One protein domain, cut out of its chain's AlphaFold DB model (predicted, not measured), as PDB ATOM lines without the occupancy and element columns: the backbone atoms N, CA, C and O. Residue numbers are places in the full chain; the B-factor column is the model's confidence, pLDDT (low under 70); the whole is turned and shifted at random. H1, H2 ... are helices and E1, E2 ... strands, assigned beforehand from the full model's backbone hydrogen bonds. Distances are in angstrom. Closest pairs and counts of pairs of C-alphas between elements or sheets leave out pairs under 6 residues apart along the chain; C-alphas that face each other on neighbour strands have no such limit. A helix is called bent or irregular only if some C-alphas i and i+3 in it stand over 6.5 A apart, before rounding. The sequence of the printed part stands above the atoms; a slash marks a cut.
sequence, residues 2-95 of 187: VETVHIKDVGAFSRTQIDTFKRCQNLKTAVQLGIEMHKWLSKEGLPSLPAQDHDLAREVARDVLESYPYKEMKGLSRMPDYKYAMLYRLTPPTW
ATOM      1  N   VAL A   2     -24.237 -66.911 -12.986       82.06
ATOM      2  CA  VAL A   2     -23.331 -65.752 -13.102       82.06
ATOM      3  C   VAL A   2     -21.970 -66.159 -12.548       82.06
ATOM      4  O   VAL A   2     -21.907 -66.701 -11.449       82.06
ATOM      5  N   GLU A   3     -20.903 -65.926 -13.308       90.06
ATOM      6  CA  GLU A   3     -19.533 -66.185 -12.861       90.06
ATOM      7  C   GLU A   3     -19.175 -65.254 -11.694       90.06
ATOM      8  O   GLU A   3     -19.382 -64.035 -11.765       90.06
ATOM      9  N   THR A   4     -18.662 -65.828 -10.607       93.44
ATOM     10  CA  THR A   4     -18.303 -65.091  -9.395       93.44
ATOM     11  C   THR A   4     -16.880 -65.403  -8.956       93.44
ATOM     12  O   THR A   4     -16.394 -66.525  -9.077       93.44
ATOM     13  N   VAL A   5     -16.208 -64.387  -8.421       92.38
ATOM     14  CA  VAL A   5     -14.912 -64.516  -7.756       92.38
ATOM     15  C   VAL A   5     -15.163 -64.571  -6.256       92.38
ATOM     16  O   VAL A   5     -15.807 -63.677  -5.701       92.38
ATOM     17  N   HIS A   6     -14.657 -65.611  -5.599       93.69
ATOM     18  CA  HIS A   6     -14.724 -65.731  -4.149       93.69
ATOM     19  C   HIS A   6     -13.520 -65.044  -3.501       93.69
ATOM     20  O   HIS A   6     -12.371 -65.384  -3.782       93.69
ATOM     21  N   ILE A   7     -13.793 -64.081  -2.625       88.75
ATOM     22  CA  ILE A   7     -12.793 -63.408  -1.801       88.75
ATOM     23  C   ILE A   7     -12.949 -63.953  -0.385       88.75
ATOM     24  O   ILE A   7     -14.009 -63.796   0.231       88.75
ATOM     25  N   LYS A   8     -11.891 -64.604   0.110       93.12
ATOM     26  CA  LYS A   8     -11.856 -65.223   1.439       93.12
ATOM     27  C   LYS A   8     -12.315 -64.224   2.508       93.12
ATOM     28  O   LYS A   8     -11.899 -63.070   2.478       93.12
ATOM     29  N   ASP A   9     -13.178 -64.680   3.414       93.75
ATOM     30  CA  ASP A   9     -13.719 -63.924   4.556       93.75
ATOM     31  C   ASP A   9     -14.604 -62.706   4.196       93.75
ATOM     32  O   ASP A   9     -15.094 -62.020   5.090       93.75
ATOM     33  N   VAL A  10     -14.866 -62.452   2.906       92.81
ATOM     34  CA  VAL A  10     -15.709 -61.334   2.439       92.81
ATOM     35  C   VAL A  10     -16.962 -61.830   1.715       92.81
ATOM     36  O   VAL A  10     -18.062 -61.369   2.007       92.81
ATOM     37  N   GLY A  11     -16.820 -62.757   0.760       93.56
ATOM     38  CA  GLY A  11     -17.946 -63.292  -0.014       93.56
ATOM     39  C   GLY A  11     -17.637 -63.529  -1.494       93.56
ATOM     40  O   GLY A  11     -16.494 -63.420  -1.938       93.56
ATOM     41  N   ALA A  12     -18.667 -63.882  -2.269       95.12
ATOM     42  CA  ALA A  12     -18.570 -64.097  -3.712       95.12
ATOM     43  C   ALA A  12     -19.168 -62.915  -4.486       95.12
ATOM     44  O   ALA A  12     -20.293 -62.497  -4.214       95.12
ATOM     45  N   PHE A  13     -18.430 -62.403  -5.470       95.75
ATOM     46  CA  PHE A  13     -18.822 -61.223  -6.239       95.75
ATOM     47  C   PHE A  13     -18.798 -61.503  -7.732       95.75
ATOM     48  O   PHE A  13     -17.854 -62.091  -8.257       95.75
ATOM     49  N   SER A  14     -19.821 -61.025  -8.431       95.44
ATOM     50  CA  SER A  14     -19.819 -60.976  -9.891       95.44
ATOM     51  C   SER A  14     -18.803 -59.957 -10.409       95.44
ATOM     52  O   SER A  14     -18.434 -58.999  -9.720       95.44
ATOM     53  N   ARG A  15     -18.410 -60.102 -11.678       93.25
ATOM     54  CA  ARG A  15     -17.524 -59.141 -12.344       93.25
ATOM     55  C   ARG A  15     -18.053 -57.700 -12.284       93.25
ATOM     56  O   ARG A  15     -17.296 -56.785 -11.971       93.25
ATOM     57  N   THR A  16     -19.356 -57.509 -12.496       94.88
ATOM     58  CA  THR A  16     -20.017 -56.193 -12.454       94.88
ATOM     59  C   THR A  16     -19.901 -55.522 -11.085       94.88
ATOM     60  O   THR A  16     -19.657 -54.316 -11.003       94.88
ATOM     61  N   GLN A  17     -20.038 -56.289  -9.997       94.50
ATOM     62  CA  GLN A  17     -19.870 -55.762  -8.638       94.50
ATOM     63  C   GLN A  17     -18.424 -55.319  -8.396       94.50
ATOM     64  O   GLN A  17     -18.201 -54.211  -7.912       94.50
ATOM     65  N   ILE A  18     -17.443 -56.122  -8.816       93.12
ATOM     66  CA  ILE A  18     -16.016 -55.780  -8.699       93.12
ATOM     67  C   ILE A  18     -15.688 -54.501  -9.478       93.12
ATOM     68  O   ILE A  18     -15.045 -53.593  -8.946       93.12
ATOM     69  N   ASP A  19     -16.162 -54.388 -10.720       94.31
ATOM     70  CA  ASP A  19     -15.941 -53.192 -11.534       94.31
ATOM     71  C   ASP A  19     -16.621 -51.955 -10.917       94.31
ATOM     72  O   ASP A  19     -16.073 -50.850 -10.975       94.31
ATOM     73  N   THR A  20     -17.768 -52.131 -10.255       95.81
ATOM     74  CA  THR A  20     -18.448 -51.062  -9.505       95.81
ATOM     75  C   THR A  20     -17.625 -50.614  -8.301       95.81
ATOM     76  O   THR A  20     -17.374 -49.419  -8.152       95.81
ATOM     77  N   PHE A  21     -17.119 -51.546  -7.489       94.69
ATOM     78  CA  PHE A  21     -16.254 -51.216  -6.354       94.69
ATOM     79  C   PHE A  21     -14.998 -50.466  -6.795       94.69
ATOM     80  O   PHE A  21     -14.633 -49.457  -6.189       94.69
ATOM     81  N   LYS A  22     -14.380 -50.885  -7.908       94.56
ATOM     82  CA  LYS A  22     -13.228 -50.186  -8.488       94.56
ATOM     83  C   LYS A  22     -13.578 -48.755  -8.908       94.56
ATOM     84  O   LYS A  22     -12.806 -47.837  -8.641       94.56
ATOM     85  N   ARG A  23     -14.747 -48.534  -9.525       94.44
ATOM     86  CA  ARG A  23     -15.226 -47.183  -9.879       94.44
ATOM     87  C   ARG A  23     -15.458 -46.318  -8.640       94.44
ATOM     88  O   ARG A  23     -15.011 -45.174  -8.630       94.44
ATOM     89  N   CYS A  24     -16.080 -46.859  -7.591       95.56
ATOM     90  CA  CYS A  24     -16.275 -46.152  -6.322       95.56
ATOM     91  C   CYS A  24     -14.938 -45.773  -5.671       95.56
ATOM     92  O   CYS A  24     -14.770 -44.633  -5.243       95.56
ATOM     93  N   GLN A  25     -13.963 -46.686  -5.655       96.06
ATOM     94  CA  GLN A  25     -12.631 -46.415  -5.115       96.06
ATOM     95  C   GLN A  25     -11.888 -45.337  -5.921       96.06
ATOM     96  O   GLN A  25     -11.285 -44.431  -5.339       96.06
ATOM     97  N   ASN A  26     -11.964 -45.388  -7.254       93.25
ATOM     98  CA  ASN A  26     -11.387 -44.359  -8.120       93.25
ATOM     99  C   ASN A  26     -12.048 -42.992  -7.888       93.25
ATOM    100  O   ASN A  26     -11.356 -41.980  -7.824       93.25
ATOM    101  N   LEU A  27     -13.377 -42.950  -7.743       95.19
ATOM    102  CA  LEU A  27     -14.103 -41.716  -7.440       95.19
ATOM    103  C   LEU A  27     -13.697 -41.151  -6.076       95.19
ATOM    104  O   LEU A  27     -13.372 -39.972  -5.992       95.19
ATOM    105  N   LYS A  28     -13.643 -41.987  -5.033       95.69
ATOM    106  CA  LYS A  28     -13.185 -41.583  -3.697       95.69
ATOM    107  C   LYS A  28     -11.780 -40.978  -3.744       95.69
ATOM    108  O   LYS A  28     -11.544 -39.932  -3.148       95.69
ATOM    109  N   THR A  29     -10.872 -41.610  -4.487       93.56
ATOM    110  CA  THR A  29      -9.496 -41.124  -4.668       93.56
ATOM    111  C   THR A  29      -9.475 -39.760  -5.362       93.56
ATOM    112  O   THR A  29      -8.803 -38.847  -4.895       93.56
ATOM    113  N   ALA A  30     -10.250 -39.589  -6.438       93.00
ATOM    114  CA  ALA A  30     -10.334 -38.316  -7.151       93.00
ATOM    115  C   ALA A  30     -10.926 -37.196  -6.277       93.00
ATOM    116  O   ALA A  30     -10.389 -36.094  -6.264       93.00
ATOM    117  N   VAL A  31     -11.988 -37.476  -5.512       94.44
ATOM    118  CA  VAL A  31     -12.585 -36.505  -4.578       94.44
ATOM    119  C   VAL A  31     -11.578 -36.077  -3.510       94.44
ATOM    120  O   VAL A  31     -11.464 -34.887  -3.230       94.44
ATOM    121  N   GLN A  32     -10.811 -37.018  -2.952       93.75
ATOM    122  CA  GLN A  32      -9.784 -36.700  -1.958       93.75
ATOM    123  C   GLN A  32      -8.717 -35.751  -2.524       93.75
ATOM    124  O   GLN A  32      -8.404 -34.744  -1.892       93.75
ATOM    125  N   LEU A  33      -8.227 -36.019  -3.740       92.44
ATOM    126  CA  LEU A  33      -7.284 -35.130  -4.428       92.44
ATOM    127  C   LEU A  33      -7.896 -33.743  -4.698       92.44
ATOM    128  O   LEU A  33      -7.221 -32.733  -4.532       92.44
ATOM    129  N   GLY A  34      -9.180 -33.671  -5.068       93.50
ATOM    130  CA  GLY A  34      -9.884 -32.398  -5.262       93.50
ATOM    131  C   GLY A  34      -9.989 -31.571  -3.977       93.50
ATOM    132  O   GLY A  34      -9.745 -30.366  -3.994       93.50
ATOM    133  N   ILE A  35     -10.268 -32.216  -2.840       93.88
ATOM    134  CA  ILE A  35     -10.288 -31.564  -1.520       93.88
ATOM    135  C   ILE A  35      -8.895 -31.042  -1.145       93.88
ATOM    136  O   ILE A  35      -8.771 -29.938  -0.610       93.88
ATOM    137  N   GLU A  36      -7.847 -31.823  -1.400       92.94
ATOM    138  CA  GLU A  36      -6.458 -31.416  -1.156       92.94
ATOM    139  C   GLU A  36      -6.058 -30.229  -2.031       92.94
ATOM    140  O   GLU A  36      -5.509 -29.254  -1.516       92.94
ATOM    141  N   MET A  37      -6.428 -30.253  -3.314       92.75
ATOM    142  CA  MET A  37      -6.206 -29.129  -4.215       92.75
ATOM    143  C   MET A  37      -6.939 -27.873  -3.755       92.75
ATOM    144  O   MET A  37      -6.331 -26.808  -3.716       92.75
ATOM    145  N   HIS A  38      -8.215 -27.978  -3.379       94.69
ATOM    146  CA  HIS A  38      -8.975 -26.844  -2.854       94.69
ATOM    147  C   HIS A  38      -8.284 -26.238  -1.624       94.69
ATOM    148  O   HIS A  38      -8.044 -25.033  -1.576       94.69
ATOM    149  N   LYS A  39      -7.890 -27.078  -0.655       93.69
ATOM    150  CA  LYS A  39      -7.163 -26.628   0.544       93.69
ATOM    151  C   LYS A  39      -5.866 -25.909   0.185       93.69
ATOM    152  O   LYS A  39      -5.576 -24.873   0.779       93.69
ATOM    153  N   TRP A  40      -5.101 -26.453  -0.759       93.62
ATOM    154  CA  TRP A  40      -3.855 -25.844  -1.213       93.62
ATOM    155  C   TRP A  40      -4.100 -24.510  -1.928       93.62
ATOM    156  O   TRP A  40      -3.470 -23.513  -1.583       93.62
ATOM    157  N   LEU A  41      -5.070 -24.446  -2.847       92.44
ATOM    158  CA  LEU A  41      -5.452 -23.207  -3.528       92.44
ATOM    159  C   LEU A  41      -5.861 -22.123  -2.531       92.44
ATOM    160  O   LEU A  41      -5.441 -20.984  -2.676       92.44
ATOM    161  N   SER A  42      -6.639 -22.454  -1.501       92.94
ATOM    162  CA  SER A  42      -7.074 -21.463  -0.514       92.94
ATOM    163  C   SER A  42      -5.952 -20.983   0.411       92.94
ATOM    164  O   SER A  42      -5.964 -19.822   0.809       92.94
ATOM    165  N   LYS A  43      -5.012 -21.861   0.786       93.56
ATOM    166  CA  LYS A  43      -3.985 -21.557   1.801       93.56
ATOM    167  C   LYS A  43      -2.666 -21.056   1.231       93.56
ATOM    168  O   LYS A  43      -2.013 -20.241   1.870       93.56
ATOM    169  N   GLU A  44      -2.267 -21.563   0.074       92.12
ATOM    170  CA  GLU A  44      -0.960 -21.292  -0.534       92.12
ATOM    171  C   GLU A  44      -1.112 -20.633  -1.903       92.12
ATOM    172  O   GLU A  44      -0.483 -19.611  -2.163       92.12
ATOM    173  N   GLY A  45      -1.994 -21.171  -2.752       90.38
ATOM    174  CA  GLY A  45      -2.202 -20.658  -4.106       90.38
ATOM    175  C   GLY A  45      -2.679 -19.205  -4.110       90.38
ATOM    176  O   GLY A  45      -2.017 -18.341  -4.673       90.38
ATOM    177  N   LEU A  46      -3.788 -18.909  -3.439       93.19
ATOM    178  CA  LEU A  46      -4.409 -17.586  -3.439       93.19
ATOM    179  C   LEU A  46      -3.488 -16.496  -2.868       93.19
ATOM    180  O   LEU A  46      -3.330 -15.478  -3.538       93.19
ATOM    181  N   PRO A  47      -2.821 -16.679  -1.709       93.94
ATOM    182  CA  PRO A  47      -1.881 -15.676  -1.206       93.94
ATOM    183  C   PRO A  47      -0.661 -15.449  -2.108       93.94
ATOM    184  O   PRO A  47      -0.056 -14.384  -2.036       93.94
ATOM    185  N   SER A  48      -0.293 -16.426  -2.944       93.31
ATOM    186  CA  SER A  48       0.830 -16.297  -3.886       93.31
ATOM    187  C   SER A  48       0.490 -15.509  -5.157       93.31
ATOM    188  O   SER A  48       1.395 -15.135  -5.903       93.31
ATOM    189  N   LEU A  49      -0.798 -15.250  -5.409       93.62
ATOM    190  CA  LEU A  49      -1.266 -14.546  -6.598       93.62
ATOM    191  C   LEU A  49      -1.377 -13.030  -6.366       93.62
ATOM    192  O   LEU A  49      -1.676 -12.592  -5.247       93.62
ATOM    193  N   PRO A  50      -1.210 -12.213  -7.422       96.19
ATOM    194  CA  PRO A  50      -1.556 -10.796  -7.386       96.19
ATOM    195  C   PRO A  50      -3.016 -10.578  -6.964       96.19
ATOM    196  O   PRO A  50      -3.900 -11.351  -7.331       96.19
ATOM    197  N   ALA A  51      -3.286  -9.489  -6.238       95.25
ATOM    198  CA  ALA A  51      -4.617  -9.200  -5.688       95.25
ATOM    199  C   ALA A  51      -5.731  -9.165  -6.752       95.25
ATOM    200  O   ALA A  51      -6.851  -9.593  -6.488       95.25
ATOM    201  N   GLN A  52      -5.408  -8.706  -7.964       96.06
ATOM    202  CA  GLN A  52      -6.334  -8.652  -9.100       96.06
ATOM    203  C   GLN A  52      -6.870 -10.032  -9.523       96.06
ATOM    204  O   GLN A  52      -7.965 -10.117 -10.068       96.06
ATOM    205  N   ASP A  53      -6.131 -11.108  -9.234       94.75
ATOM    206  CA  ASP A  53      -6.493 -12.476  -9.609       94.75
ATOM    207  C   ASP A  53      -7.199 -13.224  -8.466       94.75
ATOM    208  O   ASP A  53      -7.620 -14.370  -8.633       94.75
ATOM    209  N   HIS A  54      -7.345 -12.609  -7.283       94.62
ATOM    210  CA  HIS A  54      -7.890 -13.286  -6.101       94.62
ATOM    211  C   HIS A  54      -9.345 -13.714  -6.281       94.62
ATOM    212  O   HIS A  54      -9.708 -14.800  -5.835       94.62
ATOM    213  N   ASP A  55     -10.175 -12.894  -6.926       95.56
ATOM    214  CA  ASP A  55     -11.584 -13.230  -7.160       95.56
ATOM    215  C   ASP A  55     -11.710 -14.466  -8.059       95.56
ATOM    216  O   ASP A  55     -12.394 -15.427  -7.695       95.56
ATOM    217  N   LEU A  56     -10.952 -14.491  -9.160       92.44
ATOM    218  CA  LEU A  56     -10.878 -15.637 -10.065       92.44
ATOM    219  C   LEU A  56     -10.320 -16.878  -9.354       92.44
ATOM    220  O   LEU A  56     -10.858 -17.973  -9.497       92.44
ATOM    221  N   ALA A  57      -9.272 -16.727  -8.543       92.19
ATOM    222  CA  ALA A  57      -8.695 -17.838  -7.791       92.19
ATOM    223  C   ALA A  57      -9.694 -18.450  -6.792       92.19
ATOM    224  O   ALA A  57      -9.740 -19.674  -6.644       92.19
ATOM    225  N   ARG A  58     -10.523 -17.628  -6.128       94.56
ATOM    226  CA  ARG A  58     -11.597 -18.119  -5.244       94.56
ATOM    227  C   ARG A  58     -12.680 -18.848  -6.024       94.56
ATOM    228  O   ARG A  58     -13.147 -19.887  -5.562       94.56
ATOM    229  N   GLU A  59     -13.062 -18.333  -7.189       93.69
ATOM    230  CA  GLU A  59     -14.009 -19.004  -8.078       93.69
ATOM    231  C   GLU A  59     -13.480 -20.372  -8.520       93.69
ATOM    232  O   GLU A  59     -14.168 -21.371  -8.332       93.69
ATOM    233  N   VAL A  60     -12.231 -20.452  -8.984       91.06
ATOM    234  CA  VAL A  60     -11.595 -21.722  -9.368       91.06
ATOM    235  C   VAL A  60     -11.526 -22.694  -8.187       91.06
ATOM    236  O   VAL A  60     -11.831 -23.878  -8.341       91.06
ATOM    237  N   ALA A  61     -11.158 -22.217  -6.994       93.25
ATOM    238  CA  ALA A  61     -11.113 -23.057  -5.800       93.25
ATOM    239  C   ALA A  61     -12.499 -23.621  -5.446       93.25
ATOM    240  O   ALA A  61     -12.603 -24.798  -5.091       93.25
ATOM    241  N   ARG A  62     -13.560 -22.812  -5.553       94.00
ATOM    242  CA  ARG A  62     -14.947 -23.257  -5.360       94.00
ATOM    243  C   ARG A  62     -15.353 -24.274  -6.426       94.00
ATOM    244  O   ARG A  62     -15.844 -25.345  -6.085       94.00
ATOM    245  N   ASP A  63     -15.070 -23.990  -7.691       92.81
ATOM    246  CA  ASP A  63     -15.392 -24.863  -8.819       92.81
ATOM    247  C   ASP A  63     -14.750 -26.249  -8.696       92.81
ATOM    248  O   ASP A  63     -15.390 -27.255  -9.010       92.81
ATOM    249  N   VAL A  64     -13.503 -26.313  -8.215       92.19
ATOM    250  CA  VAL A  64     -12.785 -27.564  -7.919       92.19
ATOM    251  C   VAL A  64     -13.506 -28.395  -6.856       92.19
ATOM    252  O   VAL A  64     -13.548 -29.620  -6.985       92.19
ATOM    253  N   LEU A  65     -14.067 -27.742  -5.834       92.50
ATOM    254  CA  LEU A  65     -14.755 -28.390  -4.717       92.50
ATOM    255  C   LEU A  65     -16.171 -28.853  -5.091       92.50
ATOM    256  O   LEU A  65     -16.595 -29.929  -4.676       92.50
ATOM    257  N   GLU A  66     -16.900 -28.046  -5.858       93.50
ATOM    258  CA  GLU A  66     -18.318 -28.269  -6.163       93.50
ATOM    259  C   GLU A  66     -18.543 -29.128  -7.416       93.50
ATOM    260  O   GLU A  66     -19.612 -29.719  -7.596       93.50
ATOM    261  N   SER A  67     -17.551 -29.227  -8.306       93.88
ATOM    262  CA  SER A  67     -17.688 -30.002  -9.540       93.88
ATOM    263  C   SER A  67     -17.452 -31.494  -9.330       93.88
ATOM    264  O   SER A  67     -16.500 -31.925  -8.683       93.88
ATOM    265  N   TYR A  68     -18.274 -32.315  -9.991       94.12
ATOM    266  CA  TYR A  68     -18.010 -33.747 -10.110       94.12
ATOM    267  C   TYR A  68     -16.644 -33.981 -10.792       94.12
ATOM    268  O   TYR A  68     -16.444 -33.465 -11.894       94.12
ATOM    269  N   PRO A  69     -15.726 -34.792 -10.225       93.88
ATOM    270  CA  PRO A  69     -14.364 -34.945 -10.750       93.88
ATOM    271  C   PRO A  69     -14.275 -35.336 -12.225       93.88
ATOM    272  O   PRO A  69     -13.339 -34.951 -12.920       93.88
ATOM    273  N   TYR A  70     -15.246 -36.103 -12.725       93.19
ATOM    274  CA  TYR A  70     -15.258 -36.559 -14.115       93.19
ATOM    275  C   TYR A  70     -16.138 -35.707 -15.040       93.19
ATOM    276  O   TYR A  70     -16.398 -36.121 -16.169       93.19
ATOM    277  N   LYS A  71     -16.591 -34.537 -14.575       93.12
ATOM    278  CA  LYS A  71     -17.260 -33.526 -15.399       93.12
ATOM    279  C   LYS A  71     -16.274 -32.969 -16.425       93.12
ATOM    280  O   LYS A  71     -15.121 -32.696 -16.090       93.12
ATOM    281  N   GLU A  72     -16.743 -32.801 -17.655       92.12
ATOM    282  CA  GLU A  72     -15.967 -32.193 -18.736       92.12
ATOM    283  C   GLU A  72     -15.681 -30.717 -18.449       92.12
ATOM    284  O   GLU A  72     -16.519 -29.991 -17.902       92.12
ATOM    285  N   MET A  73     -14.490 -30.268 -18.839       88.81
ATOM    286  CA  MET A  73     -14.096 -28.871 -18.707       88.81
ATOM    287  C   MET A  73     -14.575 -28.047 -19.904       88.81
ATOM    288  O   MET A  73     -14.318 -28.385 -21.059       88.81
ATOM    289  N   LYS A  74     -15.273 -26.941 -19.628       86.81
ATOM    290  CA  LYS A  74     -15.733 -26.009 -20.666       86.81
ATOM    291  C   LYS A  74     -14.547 -25.238 -21.256       86.81
ATOM    292  O   LYS A  74     -13.610 -24.905 -20.540       86.81
ATOM    293  N   GLY A  75     -14.620 -24.922 -22.549       84.69
ATOM    294  CA  GLY A  75     -13.604 -24.116 -23.240       84.69
ATOM    295  C   GLY A  75     -12.347 -24.880 -23.671       84.69
ATOM    296  O   GLY A  75     -11.440 -24.272 -24.227       84.69
ATOM    297  N   LEU A  76     -12.300 -26.197 -23.448       87.44
ATOM    298  CA  LEU A  76     -11.273 -27.086 -23.985       87.44
ATOM    299  C   LEU A  76     -11.864 -28.018 -25.047       87.44
ATOM    300  O   LEU A  76     -13.085 -28.192 -25.137       87.44
ATOM    301  N   SER A  77     -10.991 -28.636 -25.841       87.69
ATOM    302  CA  SER A  77     -11.386 -29.673 -26.797       87.69
ATOM    303  C   SER A  77     -12.090 -30.846 -26.101       87.69
ATOM    304  O   SER A  77     -11.818 -31.166 -24.946       87.69
ATOM    305  N   ARG A  78     -12.999 -31.539 -26.796       87.31
ATOM    306  CA  ARG A  78     -13.679 -32.721 -26.236       87.31
ATOM    307  C   ARG A  78     -12.745 -33.929 -26.227       87.31
ATOM    308  O   ARG A  78     -12.765 -34.734 -27.155       87.31
ATOM    309  N   MET A  79     -11.947 -34.050 -25.171       87.50
ATOM    310  CA  MET A  79     -11.034 -35.171 -24.951       87.50
ATOM    311  C   MET A  79     -11.465 -36.001 -23.728       87.50
ATOM    312  O   MET A  79     -11.899 -35.428 -22.726       87.50
ATOM    313  N   PRO A  80     -11.341 -37.345 -23.751       88.19
ATOM    314  CA  PRO A  80     -11.794 -38.205 -22.647       88.19
ATOM    315  C   PRO A  80     -11.130 -37.932 -21.288       88.19
ATOM    316  O   PRO A  80     -11.681 -38.297 -20.241       88.19
ATOM    317  N   ASP A  81      -9.934 -37.350 -21.312       89.44
ATOM    318  CA  ASP A  81      -9.089 -37.001 -20.172       89.44
ATOM    319  C   ASP A  81      -9.253 -35.536 -19.719       89.44
ATOM    320  O   ASP A  81      -8.763 -35.186 -18.646       89.44
ATOM    321  N   TYR A  82     -10.003 -34.703 -20.456       92.50
ATOM    322  CA  TYR A  82     -10.261 -33.294 -20.118       92.50
ATOM    323  C   TYR A  82     -11.416 -33.147 -19.138       92.50
ATOM    324  O   TYR A  82     -12.522 -32.686 -19.440       92.50
ATOM    325  N   LYS A  83     -11.136 -33.591 -17.921       92.69
ATOM    326  CA  LYS A  83     -12.065 -33.606 -16.799       92.69
ATOM    327  C   LYS A  83     -11.476 -32.829 -15.640       92.69
ATOM    328  O   LYS A  83     -10.258 -32.760 -15.513       92.69
ATOM    329  N   TYR A  84     -12.326 -32.338 -14.742       92.25
ATOM    330  CA  TYR A  84     -11.886 -31.609 -13.543       92.25
ATOM    331  C   TYR A  84     -10.783 -32.335 -12.756       92.25
ATOM    332  O   TYR A  84      -9.840 -31.701 -12.292       92.25
ATOM    333  N   ALA A  85     -10.838 -33.669 -12.687       91.81
ATOM    334  CA  ALA A  85      -9.835 -34.493 -12.019       91.81
ATOM    335  C   ALA A  85      -8.396 -34.295 -12.533       91.81
ATOM    336  O   ALA A  85      -7.451 -34.590 -11.801       91.81
ATOM    337  N   MET A  86      -8.201 -33.790 -13.757       91.19
ATOM    338  CA  MET A  86      -6.867 -33.477 -14.277       91.19
ATOM    339  C   MET A  86      -6.202 -32.321 -13.513       91.19
ATOM    340  O   MET A  86      -4.977 -32.293 -13.407       91.19
ATOM    341  N   LEU A  87      -6.997 -31.404 -12.949       89.56
ATOM    342  CA  LEU A  87      -6.514 -30.258 -12.179       89.56
ATOM    343  C   LEU A  87      -5.957 -30.684 -10.824       89.56
ATOM    344  O   LEU A  87      -4.994 -30.097 -10.347       89.56
ATOM    345  N   TYR A  88      -6.507 -31.739 -10.221       90.19
ATOM    346  CA  TYR A  88      -6.199 -32.119  -8.839       90.19
ATOM    347  C   TYR A  88      -4.746 -32.565  -8.629       90.19
ATOM    348  O   TYR A  88      -4.284 -32.675  -7.499       90.19
ATOM    349  N   ARG A  89      -4.012 -32.805  -9.723       84.88
ATOM    350  CA  ARG A  89      -2.577 -33.115  -9.718       84.88
ATOM    351  C   ARG A  89      -1.668 -31.915 -10.010       84.88
ATOM    352  O   ARG A  89      -0.480 -32.086 -10.262       84.88
ATOM    353  N   LEU A  90      -2.221 -30.704 -10.016       84.81
ATOM    354  CA  LEU A  90      -1.446 -29.465 -10.096       84.81
ATOM    355  C   LEU A  90      -0.884 -29.052  -8.729       84.81
ATOM    356  O   LEU A  90      -0.010 -28.194  -8.658       84.81
ATOM    357  N   THR A  91      -1.361 -29.673  -7.650       83.75
ATOM    358  CA  THR A  91      -0.890 -29.419  -6.289       83.75
ATOM    359  C   THR A  91       0.439 -30.141  -6.022       83.75
ATOM    360  O   THR A  91       0.507 -31.368  -6.177       83.75
ATOM    361  N   PRO A  92       1.505 -29.438  -5.597       81.44
ATOM    362  CA  PRO A  92       2.755 -30.075  -5.188       81.44
ATOM    363  C   PRO A  92       2.546 -31.086  -4.041       81.44
ATOM    364  O   PRO A  92       1.667 -30.883  -3.207       81.44
ATOM    365  N   PRO A  93       3.333 -32.175  -3.961       84.19
ATOM    366  CA  PRO A  93       4.441 -32.555  -4.841       84.19
ATOM    367  C   PRO A  93       3.992 -33.415  -6.040       84.19
ATOM    368  O   PRO A  93       4.793 -34.160  -6.612       84.19
ATOM    369  N   THR A  94       2.706 -33.391  -6.401       82.75
ATOM    370  CA  THR A  94       2.192 -34.245  -7.475       82.75
ATOM    371  C   THR A  94       2.583 -33.722  -8.856       82.75
ATOM    372  O   THR A  94       2.873 -32.545  -9.049       82.75
ATOM    373  N   TRP A  95       2.667 -34.636  -9.823       83.12
ATOM    374  CA  TRP A  95       3.045 -34.306 -11.192       83.12
ATOM    375  C   TRP A  95       1.815 -34.025 -12.039       83.12
ATOM    376  O   TRP A  95       0.851 -34.797 -12.011       83.12
TER     377      TRP A  95
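What this domain is: This is residues 2 to 95 of the 187 residues of an uncharacterized protein of Phytophthora rubi (UniProt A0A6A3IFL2). One long helix, H1, makes the long axis, with a small strand hairpin, E1 and E2, at its beginning and a second helix, H2, folded back beside its far part as a helical hairpin. Residues 19 to 26 of H1 stand bare between the strand hairpin and the rest, and the short helix H3 crosses H1 at residues 30 to 37, after a long loop from H2. The printed part has 94 residues, with two named strands and then three named helices in the order E1, E2, H1, H2, H3; the two-strand sheet is antiparallel and the class is mostly helix. The whole is loose, with a radius of gyration of the C-alphas of 18.0 A, and elongated, spanning 59 by 31 by 22 A.

How they stand to each other: E1, residues 4 to 7, and E2, residues 11 to 14, form an antiparallel hairpin, their directions at 148 degrees. N 5 and O 13 are 2.8 A apart and N 7 and O 11 are 2.9 A apart, both within hydrogen-bond range. H1, residues 15 to 48, follows E2 with no residue between and has a kink of 42 degrees near residue 41. H2, residues 51 to 66, touches H1 at its residues 34 to 46 alone, at a shallow tilt of 17 degrees, opposite ways; together they are a helical hairpin. Their closest C-alphas, those of His 38 and Ala 61, are 5.3 A apart. H3, residues 84 to 89, touches H1 at its residues 30 to 37 alone, at a steep tilt of 65 degrees; the closest C-alphas, those of Gly 34 and Tyr 88, are 5.1 A apart. H2 and H3 are close but not clearly touching, with the C-alphas of Val 64 and Tyr 84 closest at 7.0 A. Both strands are apart from H2 and H3. O i to N i+4 pairs are within hydrogen-bond range in 28 of 30 for H1, 10 of 12 for H2 and 0 of 2 for H3, where 2 of 3 O i to N i+3 pairs are within range.

Where its parts are: E1 begins at C-alpha 4, (-18.303, -65.091, -9.395), and is 9.5 A long; E2 is 10.3 A long. H1 measures 47.4 A from C-alpha 15 to C-alpha 48 at (0.830, -16.297, -3.886), and is only just irregular, C-alphas 43 and 46 being 6.6 A apart. H2 measures 23.5 A and is irregular, C-alphas 52 and 55 being 7.2 A apart. H3 measures 10.2 A, ending at C-alpha 89, (-2.577, -33.115, -9.718).

The domain as a whole: The two C-alphas farthest apart, those of Val 2 and Ala 51, are 60.0 A apart. The printed part has no cut. The link from H2 to H3, residues 67 to 83, is long; the other three are tight. The mean pLDDT of the printed part is 92.0, and no printed residue is under 70.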